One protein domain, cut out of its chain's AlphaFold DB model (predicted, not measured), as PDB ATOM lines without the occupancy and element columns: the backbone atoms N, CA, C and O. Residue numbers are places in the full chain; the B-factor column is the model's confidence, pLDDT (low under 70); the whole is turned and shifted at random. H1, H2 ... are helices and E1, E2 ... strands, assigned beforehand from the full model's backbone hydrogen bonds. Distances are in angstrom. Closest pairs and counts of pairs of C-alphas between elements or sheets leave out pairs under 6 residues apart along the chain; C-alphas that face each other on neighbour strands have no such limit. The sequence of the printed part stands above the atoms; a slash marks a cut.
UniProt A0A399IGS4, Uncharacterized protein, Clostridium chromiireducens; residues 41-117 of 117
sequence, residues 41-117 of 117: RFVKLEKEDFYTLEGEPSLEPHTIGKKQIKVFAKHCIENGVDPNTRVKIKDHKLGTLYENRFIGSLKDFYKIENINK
ATOM      1  N   ARG A  41      38.175 -39.446 -46.033       71.06
ATOM      2  CA  ARG A  41      36.870 -38.913 -45.635       71.06
ATOM      3  C   ARG A  41      37.027 -37.478 -45.168       71.06
ATOM      4  O   ARG A  41      38.015 -37.139 -44.517       71.06
ATOM      5  N   PHE A  42      36.022 -36.665 -45.457       74.88
ATOM      6  CA  PHE A  42      36.023 -35.243 -45.140       74.88
ATOM      7  C   PHE A  42      34.885 -34.944 -44.175       74.88
ATOM      8  O   PHE A  42      33.733 -35.293 -44.430       74.88
ATOM      9  N   VAL A  43      35.217 -34.324 -43.048       75.88
ATOM     10  CA  VAL A  43      34.280 -34.044 -41.961       75.88
ATOM     11  C   VAL A  43      34.310 -32.553 -41.658       75.88
ATOM     12  O   VAL A  43      35.376 -31.964 -41.482       75.88
ATOM     13  N   LYS A  44      33.131 -31.934 -41.593       72.31
ATOM     14  CA  LYS A  44      32.938 -30.543 -41.178       72.31
ATOM     15  C   LYS A  44      32.022 -30.535 -39.965       72.31
ATOM     16  O   LYS A  44      30.871 -30.951 -40.069       72.31
ATOM     17  N   LEU A  45      32.536 -30.107 -38.815       69.81
ATOM     18  CA  LEU A  45      31.726 -29.936 -37.612       69.81
ATOM     19  C   LEU A  45      31.223 -28.490 -37.537       69.81
ATOM     20  O   LEU A  45      31.933 -27.559 -37.898       69.81
ATOM     21  N   GLU A  46      30.000 -28.300 -37.042       50.69
ATOM     22  CA  GLU A  46      29.299 -27.003 -36.999       50.69
ATOM     23  C   GLU A  46      30.080 -25.899 -36.262       50.69
ATOM     24  O   GLU A  46      29.979 -24.723 -36.596       50.69
ATOM     25  N   LYS A  47      30.895 -26.280 -35.275       66.88
ATOM     26  CA  LYS A  47      31.697 -25.359 -34.453       66.88
ATOM     27  C   LYS A  47      33.141 -25.202 -34.935       66.88
ATOM     28  O   LYS A  47      33.930 -24.546 -34.261       66.88
ATOM     29  N   GLU A  48      33.498 -25.822 -36.056       74.62
ATOM     30  CA  GLU A  48      34.847 -25.773 -36.611       74.62
ATOM     31  C   GLU A  48      34.867 -24.901 -37.865       74.62
ATOM     32  O   GLU A  48      34.134 -25.125 -38.827       74.62
ATOM     33  N   ASP A  49      35.777 -23.934 -37.906       83.31
ATOM     34  CA  ASP A  49      36.077 -23.112 -39.082       83.31
ATOM     35  C   ASP A  49      37.005 -23.836 -40.083       83.31
ATOM     36  O   ASP A  49      37.426 -23.264 -41.083       83.31
ATOM     37  N   PHE A  50      37.262 -25.132 -39.881       85.38
ATOM     38  CA  PHE A  50      38.122 -25.980 -40.713       85.38
ATOM     39  C   PHE A  50      37.444 -27.291 -41.131       85.38
ATOM     40  O   PHE A  50      36.356 -27.607 -40.659       85.38
ATOM     41  N   TYR A  51      38.060 -28.032 -42.050       86.19
ATOM     42  CA  TYR A  51      37.713 -29.421 -42.356       86.19
ATOM     43  C   TYR A  51      38.664 -30.377 -41.649       86.19
ATOM     44  O   TYR A  51      39.865 -30.115 -41.579       86.19
ATOM     45  N   THR A  52      38.137 -31.511 -41.201       86.44
ATOM     46  CA  THR A  52      38.909 -32.638 -40.684       86.44
ATOM     47  C   THR A  52      38.977 -33.745 -41.736       86.44
ATOM     48  O   THR A  52      37.953 -34.157 -42.283       86.44
ATOM     49  N   LEU A  53      40.185 -34.225 -42.023       83.69
ATOM     50  CA  LEU A  53      40.463 -35.374 -42.877       83.69
ATOM     51  C   LEU A  53      40.598 -36.634 -42.027       83.69
ATOM     52  O   LEU A  53      41.325 -36.628 -41.034       83.69
ATOM     53  N   GLU A  54      39.944 -37.715 -42.439       81.38
ATOM     54  CA  GLU A  54      40.076 -39.038 -41.825       81.38
ATOM     55  C   GLU A  54      40.435 -40.104 -42.868       81.38
ATOM     56  O   GLU A  54      40.071 -39.975 -44.036       81.38
ATOM     57  N   GLY A  55      41.068 -41.194 -42.427       73.62
ATOM     58  CA  GLY A  55      41.416 -42.359 -43.256       73.62
ATOM     59  C   GLY A  55      42.927 -42.495 -43.446       73.62
ATOM     60  O   GLY A  55      43.655 -41.524 -43.250       73.62
ATOM     61  N   GLU A  56      43.416 -43.674 -43.829       72.31
ATOM     62  CA  GLU A  56      44.859 -43.938 -43.977       72.31
ATOM     63  C   GLU A  56      45.566 -42.948 -44.926       72.31
ATOM     64  O   GLU A  56      46.619 -42.425 -44.552       72.31
ATOM     65  N   PRO A  57      44.981 -42.537 -46.078       77.31
ATOM     66  CA  PRO A  57      45.631 -41.568 -46.961       77.31
ATOM     67  C   PRO A  57      45.870 -40.194 -46.312       77.31
ATOM     68  O   PRO A  57      46.688 -39.418 -46.803       77.31
ATOM     69  N   SER A  58      45.162 -39.871 -45.221       78.38
ATOM     70  CA  SER A  58      45.331 -38.611 -44.485       78.38
ATOM     71  C   SER A  58      46.638 -38.551 -43.686       78.38
ATOM     72  O   SER A  58      47.125 -37.452 -43.415       78.38
ATOM     73  N   LEU A  59      47.230 -39.709 -43.363       74.94
ATOM     74  CA  LEU A  59      48.506 -39.828 -42.646       74.94
ATOM     75  C   LEU A  59      49.701 -39.459 -43.536       74.94
ATOM     76  O   LEU A  59      50.760 -39.075 -43.048       74.94
ATOM     77  N   GLU A  60      49.502 -39.508 -44.854       82.25
ATOM     78  CA  GLU A  60      50.483 -39.164 -45.877       82.25
ATOM     79  C   GLU A  60      49.919 -38.123 -46.876       82.25
ATOM     80  O   GLU A  60      49.788 -38.375 -48.082       82.25
ATOM     81  N   PRO A  61      49.574 -36.906 -46.406       80.75
ATOM     82  CA  PRO A  61      48.786 -35.934 -47.167       80.75
ATOM     83  C   PRO A  61      49.533 -35.331 -48.365       80.75
ATOM     84  O   PRO A  61      48.910 -34.821 -49.296       80.75
ATOM     85  N   HIS A  62      50.866 -35.394 -48.377       82.75
ATOM     86  CA  HIS A  62      51.697 -34.864 -49.463       82.75
ATOM     87  C   HIS A  62      52.135 -35.928 -50.484       82.75
ATOM     88  O   HIS A  62      52.707 -35.569 -51.514       82.75
ATOM     89  N   THR A  63      51.819 -37.203 -50.246       82.44
ATOM     90  CA  THR A  63      52.119 -38.331 -51.142       82.44
ATOM     91  C   THR A  63      50.819 -39.061 -51.498       82.44
ATOM     92  O   THR A  63      50.147 -38.661 -52.452       82.44
ATOM     93  N   ILE A  64      50.418 -40.068 -50.719       78.44
ATOM     94  CA  ILE A  64      49.262 -40.942 -50.978       78.44
ATOM     95  C   ILE A  64      47.948 -40.145 -50.964       78.44
ATOM     96  O   ILE A  64      47.133 -40.249 -51.886       78.44
ATOM     97  N   GLY A  65      47.755 -39.286 -49.961       79.38
ATOM     98  CA  GLY A  65      46.545 -38.475 -49.804       79.38
ATOM     99  C   GLY A  65      46.442 -37.300 -50.773       79.38
ATOM    100  O   GLY A  65      45.338 -36.825 -51.050       79.38
ATOM    101  N   LYS A  66      47.565 -36.847 -51.348       84.25
ATOM    102  CA  LYS A  66      47.656 -35.567 -52.074       84.25
ATOM    103  C   LYS A  66      46.620 -35.441 -53.182       84.25
ATOM    104  O   LYS A  66      45.960 -34.411 -53.298       84.25
ATOM    105  N   LYS A  67      46.445 -36.486 -53.996       82.56
ATOM    106  CA  LYS A  67      45.483 -36.468 -55.112       82.56
ATOM    107  C   LYS A  67      44.041 -36.328 -54.619       82.56
ATOM    108  O   LYS A  67      43.282 -35.559 -55.200       82.56
ATOM    109  N   GLN A  68      43.679 -37.039 -53.554       80.81
ATOM    110  CA  GLN A  68      42.326 -37.016 -52.995       80.81
ATOM    111  C   GLN A  68      42.030 -35.662 -52.334       80.81
ATOM    112  O   GLN A  68      40.974 -35.080 -52.568       80.81
ATOM    113  N   ILE A  69      43.007 -35.098 -51.613       84.75
ATOM    114  CA  ILE A  69      42.900 -33.766 -50.999       84.75
ATOM    115  C   ILE A  69      42.706 -32.682 -52.067       84.75
ATOM    116  O   ILE A  69      41.866 -31.801 -51.898       84.75
ATOM    117  N   LYS A  70      43.424 -32.761 -53.197       86.25
ATOM    118  CA  LYS A  70      43.245 -31.829 -54.326       86.25
ATOM    119  C   LYS A  70      41.834 -31.883 -54.917       86.25
ATOM    120  O   LYS A  70      41.240 -30.835 -55.161       86.25
ATOM    121  N   VAL A  71      41.306 -33.088 -55.153       82.88
ATOM    122  CA  VAL A  71      39.946 -33.280 -55.691       82.88
ATOM    123  C   VAL A  71      38.907 -32.668 -54.755       82.88
ATOM    124  O   VAL A  71      38.039 -31.924 -55.204       82.88
ATOM    125  N   PHE A  72      39.049 -32.905 -53.454       83.69
ATOM    126  CA  PHE A  72      38.168 -32.323 -52.451       83.69
ATOM    127  C   PHE A  72      38.265 -30.801 -52.365       83.69
ATOM    128  O   PHE A  72      37.241 -30.120 -52.346       83.69
ATOM    129  N   ALA A  73      39.482 -30.251 -52.340       86.06
ATOM    130  CA  ALA A  73      39.680 -28.809 -52.263       86.06
ATOM    131  C   ALA A  73      39.053 -28.087 -53.460       86.06
ATOM    132  O   ALA A  73      38.385 -27.068 -53.284       86.06
ATOM    133  N   LYS A  74      39.203 -28.664 -54.659       84.00
ATOM    134  CA  LYS A  74      38.515 -28.214 -55.869       84.00
ATOM    135  C   LYS A  74      36.997 -28.258 -55.707       84.00
ATOM    136  O   LYS A  74      36.360 -27.227 -55.889       84.00
ATOM    137  N   HIS A  75      36.439 -29.399 -55.304       81.00
ATOM    138  CA  HIS A  75      34.997 -29.544 -55.115       81.00
ATOM    139  C   HIS A  75      34.429 -28.510 -54.129       81.00
ATOM    140  O   HIS A  75      33.430 -27.864 -54.431       81.00
ATOM    141  N   CYS A  76      35.079 -28.295 -52.982       83.12
ATOM    142  CA  CYS A  76      34.622 -27.328 -51.980       83.12
ATOM    143  C   CYS A  76      34.600 -25.894 -52.519       83.12
ATOM    144  O   CYS A  76      33.597 -25.197 -52.375       83.12
ATOM    145  N   ILE A  77      35.688 -25.462 -53.158       85.69
ATOM    146  CA  ILE A  77      35.800 -24.100 -53.693       85.69
ATOM    147  C   ILE A  77      34.782 -23.876 -54.817       85.69
ATOM    148  O   ILE A  77      34.112 -22.846 -54.834       85.69
ATOM    149  N   GLU A  78      34.607 -24.850 -55.716       83.38
ATOM    150  CA  GLU A  78      33.607 -24.785 -56.795       83.38
ATOM    151  C   GLU A  78      32.162 -24.744 -56.267       83.38
ATOM    152  O   GLU A  78      31.282 -24.214 -56.939       83.38
ATOM    153  N   ASN A  79      31.920 -25.236 -55.047       82.56
ATOM    154  CA  ASN A  79      30.625 -25.170 -54.362       82.56
ATOM    155  C   ASN A  79      30.494 -23.969 -53.399       82.56
ATOM    156  O   ASN A  79      29.568 -23.931 -52.590       82.56
ATOM    157  N   GLY A  80      31.388 -22.978 -53.486       84.56
ATOM    158  CA  GLY A  80      31.265 -21.703 -52.768       84.56
ATOM    159  C   GLY A  80      31.839 -21.684 -51.350       84.56
ATOM    160  O   GLY A  80      31.570 -20.749 -50.597       84.56
ATOM    161  N   VAL A  81      32.632 -22.685 -50.965       86.94
ATOM    162  CA  VAL A  81      33.344 -22.686 -49.678       86.94
ATOM    163  C   VAL A  81      34.530 -21.716 -49.726       86.94
ATOM    164  O   VAL A  81      35.253 -21.676 -50.722       86.94
ATOM    165  N   ASP A  82      34.771 -20.972 -48.638       90.06
ATOM    166  CA  ASP A  82      35.909 -20.047 -48.531       90.06
ATOM    167  C   ASP A  82      37.241 -20.786 -48.795       90.06
ATOM    168  O   ASP A  82      37.593 -21.697 -48.033       90.06
ATOM    169  N   PRO A  83      38.025 -20.395 -49.819       91.12
ATOM    170  CA  PRO A  83      39.325 -20.996 -50.112       91.12
ATOM    171  C   PRO A  83      40.339 -20.930 -48.960       91.12
ATOM    172  O   PRO A  83      41.303 -21.698 -48.952       91.12
ATOM    173  N   ASN A  84      40.159 -20.025 -47.993       93.75
ATOM    174  CA  ASN A  84      41.008 -19.918 -46.804       93.75
ATOM    175  C   ASN A  84      40.619 -20.900 -45.690       93.75
ATOM    176  O   ASN A  84      41.342 -20.997 -44.696       93.75
ATOM    177  N   THR A  85      39.529 -21.658 -45.857       91.06
ATOM    178  CA  THR A  85      39.120 -22.703 -44.912       91.06
ATOM    179  C   THR A  85      40.276 -23.675 -44.693       91.06
ATOM    180  O   THR A  85      40.837 -24.226 -45.645       91.06
ATOM    181  N   ARG A  86      40.660 -23.870 -43.431       93.81
ATOM    182  CA  ARG A  86      41.805 -24.710 -43.063       93.81
ATOM    183  C   ARG A  86      41.459 -26.193 -43.164       93.81
ATOM    184  O   ARG A  86      40.300 -26.583 -43.049       93.81
ATOM    185  N   VAL A  87      42.480 -27.022 -43.340       90.12
ATOM    186  CA  VAL A  87      42.374 -28.480 -43.428       90.12
ATOM    187  C   VAL A  87      43.250 -29.102 -42.346       90.12
ATOM    188  O   VAL A  87      44.446 -28.810 -42.261       90.12
ATOM    189  N   LYS A  88      42.646 -29.943 -41.508       90.94
ATOM    190  CA  LYS A  88      43.261 -30.622 -40.369       90.94
ATOM    191  C   LYS A  88      43.222 -32.135 -40.570       90.94
ATOM    192  O   LYS A  88      42.225 -32.647 -41.061       90.94
ATOM    193  N   ILE A  89      44.262 -32.856 -40.166       84.56
ATOM    194  CA  ILE A  89      44.230 -34.325 -40.092       84.56
ATOM    195  C   ILE A  89      43.687 -34.748 -38.732       84.56
ATOM    196  O   ILE A  89      44.063 -34.182 -37.700       84.56
ATOM    197  N   LYS A  90      42.811 -35.749 -38.717       83.25
ATOM    198  CA  LYS A  90      42.313 -36.353 -37.485       83.25
ATOM    199  C   LYS A  90      43.456 -36.950 -36.661       83.25
ATOM    200  O   LYS A  90      44.463 -37.398 -37.193       83.25
ATOM    201  N   ASP A  91      43.302 -36.941 -35.344       75.50
ATOM    202  CA  ASP A  91      44.167 -37.723 -34.465       75.50
ATOM    203  C   ASP A  91      43.759 -39.201 -34.543       75.50
ATOM    204  O   ASP A  91      42.640 -39.560 -34.158       75.50
ATOM    205  N   HIS A  92      44.645 -40.038 -35.077       68.19
ATOM    206  CA  HIS A  92      44.453 -41.483 -35.169       68.19
ATOM    207  C   HIS A  92      45.153 -42.227 -34.016       68.19
ATOM    208  O   HIS A  92      44.972 -43.438 -33.884       68.19
ATOM    209  N   LYS A  93      45.899 -41.517 -33.155       72.81
ATOM    210  CA  LYS A  93      46.772 -42.053 -32.100       72.81
ATOM    211  C   LYS A  93      47.820 -43.050 -32.609       72.81
ATOM    212  O   LYS A  93      48.278 -43.894 -31.843       72.81
ATOM    213  N   LEU A  94      48.207 -42.947 -33.882       70.12
ATOM    214  CA  LEU A  94      49.261 -43.780 -34.476       70.12
ATOM    215  C   LEU A  94      50.642 -43.129 -34.318       70.12
ATOM    216  O   LEU A  94      51.661 -43.796 -34.478       70.12
ATOM    217  N   GLY A  95      50.682 -41.840 -33.962       65.88
ATOM    218  CA  GLY A  95      51.924 -41.105 -33.727       65.88
ATOM    219  C   GLY A  95      52.627 -40.665 -35.013       65.88
ATOM    220  O   GLY A  95      53.834 -40.425 -34.998       65.88
ATOM    221  N   THR A  96      51.899 -40.560 -36.129       74.19
ATOM    222  CA  THR A  96      52.444 -40.083 -37.406       74.19
ATOM    223  C   THR A  96      52.572 -38.557 -37.442       74.19
ATOM    224  O   THR A  96      51.996 -37.821 -36.640       74.19
ATOM    225  N   LEU A  97      53.361 -38.056 -38.396       76.44
ATOM    226  CA  LEU A  97      53.803 -36.661 -38.447       76.44
ATOM    227  C   LEU A  97      52.664 -35.632 -38.539       76.44
ATOM    228  O   LEU A  97      52.811 -34.518 -38.031       76.44
ATOM    229  N   TYR A  98      51.567 -35.971 -39.214       79.44
ATOM    230  CA  TYR A  98      50.516 -35.012 -39.567       79.44
ATOM    231  C   TYR A  98      49.267 -35.117 -38.695       79.44
ATOM    232  O   TYR A  98      48.425 -34.224 -38.753       79.44
ATOM    233  N   GLU A  99      49.154 -36.148 -37.861       77.50
ATOM    234  CA  GLU A  99      48.006 -36.344 -36.978       77.50
ATOM    235  C   GLU A  99      47.746 -35.133 -36.085       77.50
ATOM    236  O   GLU A  99      48.656 -34.539 -35.503       77.50
ATOM    237  N   ASN A 100      46.468 -34.761 -35.988       83.06
ATOM    238  CA  ASN A 100      45.998 -33.590 -35.252       83.06
ATOM    239  C   ASN A 100      46.592 -32.247 -35.736       83.06
ATOM    240  O   ASN A 100      46.429 -31.226 -35.060       83.06
ATOM    241  N   ARG A 101      47.263 -32.206 -36.898       86.38
ATOM    242  CA  ARG A 101      47.871 -30.986 -37.448       86.38
ATOM    243  C   ARG A 101      47.064 -30.410 -38.595       86.38
ATOM    244  O   ARG A 101      46.386 -31.112 -39.339       86.38
ATOM    245  N   PHE A 102      47.197 -29.100 -38.757       91.94
ATOM    246  CA  PHE A 102      46.750 -28.413 -39.956       91.94
ATOM    247  C   PHE A 102      47.801 -28.545 -41.050       91.94
ATOM    248  O   PHE A 102      48.973 -28.262 -40.813       91.94
ATOM    249  N   ILE A 103      47.366 -28.948 -42.239       90.12
ATOM    250  CA  ILE A 103      48.241 -29.191 -43.397       90.12
ATOM    251  C   ILE A 103      48.178 -28.067 -44.437       90.12
ATOM    252  O   ILE A 103      48.879 -28.113 -45.442       90.12
ATOM    253  N   GLY A 104      47.328 -27.066 -44.202       91.38
ATOM    254  CA  GLY A 104      47.116 -25.926 -45.088       91.38
ATOM    255  C   GLY A 104      45.655 -25.489 -45.103       91.38
ATOM    256  O   GLY A 104      44.867 -25.845 -44.224       91.38
ATOM    257  N   SER A 105      45.307 -24.720 -46.120       93.81
ATOM    258  CA  SER A 105      43.959 -24.277 -46.471       93.81
ATOM    259  C   SER A 105      43.540 -24.838 -47.830       93.81
ATOM    260  O   SER A 105      44.384 -25.311 -48.592       93.81
ATOM    261  N   LEU A 106      42.246 -24.803 -48.164       90.44
ATOM    262  CA  LEU A 106      41.749 -25.353 -49.436       90.44
ATOM    263  C   LEU A 106      42.494 -24.778 -50.653       90.44
ATOM    264  O   LEU A 106      42.849 -25.523 -51.567       90.44
ATOM    265  N   LYS A 107      42.810 -23.477 -50.655       92.56
ATOM    266  CA  LYS A 107      43.557 -22.835 -51.751       92.56
ATOM    267  C   LYS A 107      44.957 -23.419 -51.968       92.56
ATOM    268  O   LYS A 107      45.422 -23.426 -53.107       92.56
ATOM    269  N   ASP A 108      45.606 -23.921 -50.914       90.38
ATOM    270  CA  ASP A 108      46.958 -24.497 -50.985       90.38
ATOM    271  C   ASP A 108      46.950 -25.829 -51.746       90.38
ATOM    272  O   ASP A 108      47.933 -26.210 -52.379       90.38
ATOM    273  N   PHE A 109      45.803 -26.512 -51.744       87.25
ATOM    274  CA  PHE A 109      45.574 -27.739 -52.506       87.25
ATOM    275  C   PHE A 109      44.891 -27.478 -53.856       87.25
ATOM    276  O   PHE A 109      44.995 -28.302 -54.762       87.25
ATOM    277  N   TYR A 110      44.224 -26.334 -54.018       82.56
ATOM    278  CA  TYR A 110      43.582 -25.932 -55.270       82.56
ATOM    279  C   TYR A 110      44.560 -25.363 -56.296       82.56
ATOM    280  O   TYR A 110      44.445 -25.658 -57.487       82.56
ATOM    281  N   LYS A 111      45.532 -24.549 -55.858       70.94
ATOM    282  CA  LYS A 111      46.537 -23.994 -56.765       70.94
ATOM    283  C   LYS A 111      47.444 -25.112 -57.270       70.94
ATOM    284  O   LYS A 111      48.325 -25.614 -56.577       70.94
ATOM    285  N   ILE A 112      47.188 -25.500 -58.514       53.94
ATOM    286  CA  ILE A 112      48.108 -26.255 -59.354       53.94
ATOM    287  C   ILE A 112      49.377 -25.411 -59.480       53.94
ATOM    288  O   ILE A 112      49.309 -24.198 -59.679       53.94
ATOM    289  N   GLU A 113      50.524 -26.059 -59.315       47.06
ATOM    290  CA  GLU A 113      51.817 -25.486 -59.646       47.06
ATOM    291  C   GLU A 113      51.729 -24.894 -61.059       47.06
ATOM    292  O   GLU A 113      51.635 -25.631 -62.038       47.06
ATOM    293  N   ASN A 114      51.799 -23.568 -61.182       38.84
ATOM    294  CA  ASN A 114      52.445 -23.003 -62.357       38.84
ATOM    295  C   ASN A 114      53.916 -23.394 -62.223       38.84
ATOM    296  O   ASN A 114      54.729 -22.631 -61.700       38.84
ATOM    297  N   ILE A 115      54.253 -24.614 -62.644       41.25
ATOM    298  CA  ILE A 115      55.617 -24.891 -63.055       41.25
ATOM    299  C   ILE A 115      55.772 -24.096 -64.344       41.25
ATOM    300  O   ILE A 115      55.386 -24.538 -65.420       41.25
ATOM    301  N   ASN A 116      56.279 -22.872 -64.210       40.22
ATOM    302  CA  ASN A 116      56.964 -22.221 -65.309       40.22
ATOM    303  C   ASN A 116      58.031 -23.197 -65.815       40.22
ATOM    304  O   ASN A 116      59.018 -23.426 -65.108       40.22
ATOM    305  N   LYS A 117      57.815 -23.762 -67.002       35.59
ATOM    306  CA  LYS A 117      58.823 -23.967 -68.048       35.59
ATOM    307  C   LYS A 117      58.154 -24.395 -69.345       35.59
ATOM    308  O   LYS A 117      57.461 -25.432 -69.328       35.59
TER     309      LYS A 117
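Overview. This is residues 41 to 117 of the 117 residues of an uncharacterized protein of Clostridium chromiireducens (UniProt A0A399IGS4). A small, twisted sheet of four short strands has the longest helix, H2, grazing it, and the short helix H3, which follows directly on E4, packs on H2. A second short helix, H1, sits beside the strands, and a long loop of residues 90 to 101 joins E3 to E4. The printed part has 77 residues with three named helices and four named strands, in the order E1 E2 H1 H2 E3 E4 H3; the mixed sheet runs E1 E2 E3 E4, and the class is mixed, helices and strands, with under half of the residues in named elements. The whole is compact, with a radius of gyration of the C-alphas of 12.4 A, and flat in outline, spanning 41 by 31 by 15 A.

Arrangement. In the sheet, the inner strands E2, residues 50 to 54, and E3, residues 86 to 89, are parallel at 25 degrees, with N 51 and O 86 2.8 A apart, within hydrogen-bond range. The edge strand E1, residues 41 to 43, is antiparallel to E2 in a hairpin, with N 41 and O 54 at 2.8 A. The other edge strand, E4, residues 102 to 105, is antiparallel to E3, also in a hairpin, with N 87 and O 104 at 2.8 A. From edge to edge the strands' lines turn by 79 degrees. E2, H1 of residues 56 to 59, H2 of residues 66 to 78, and E3 form a strand-helix-strand unit, two parallel neighbour strands with helices between, whose crossover is right-handed. H1 is on the sheet at a height of 6.1 A, over none of its strands; its closest C-alphas to E3 are those of Ser 58 and Ile 89, 6.2 A. H2 only grazes the sheet with residues 68 to 73, and H3, residues 106 to 110, only grazes it with residues 106 to 109. H2 and H3 touch, the closest C-alphas being those of Ala 73 and Leu 106, 4.9 A. H1 is near H2 and apart from H3. In H2 and H3 every O i to N i+4 pair is within hydrogen-bond range; H1 is too short for such a pair.

Along the chain. E2 is 13.3 A long, E3 10.4 A, E4 8.2 A and E1 6.6 A, from first to last C-alpha. H2 is 18.3 A, H3 6.1 A and H1 5.7 A. E1 begins at C-alpha 41 (36.870, -38.913, -45.635), H2 at C-alpha 66 (47.656, -35.567, -52.074), and H3 ends at C-alpha 110 (43.582, -25.932, -55.270).

Size, cuts and confidence. The C-alphas farthest apart are those of Lys 47 and Lys 117, 43.2 A. The printed part has no cut and ends at Lys 117, the chain's last residue. The link E3 to E4, 12 residues, is long. The mean pLDDT of the printed part is 78.5, with residues 45 to 47, 92, 95 and 112 to 117 under 70.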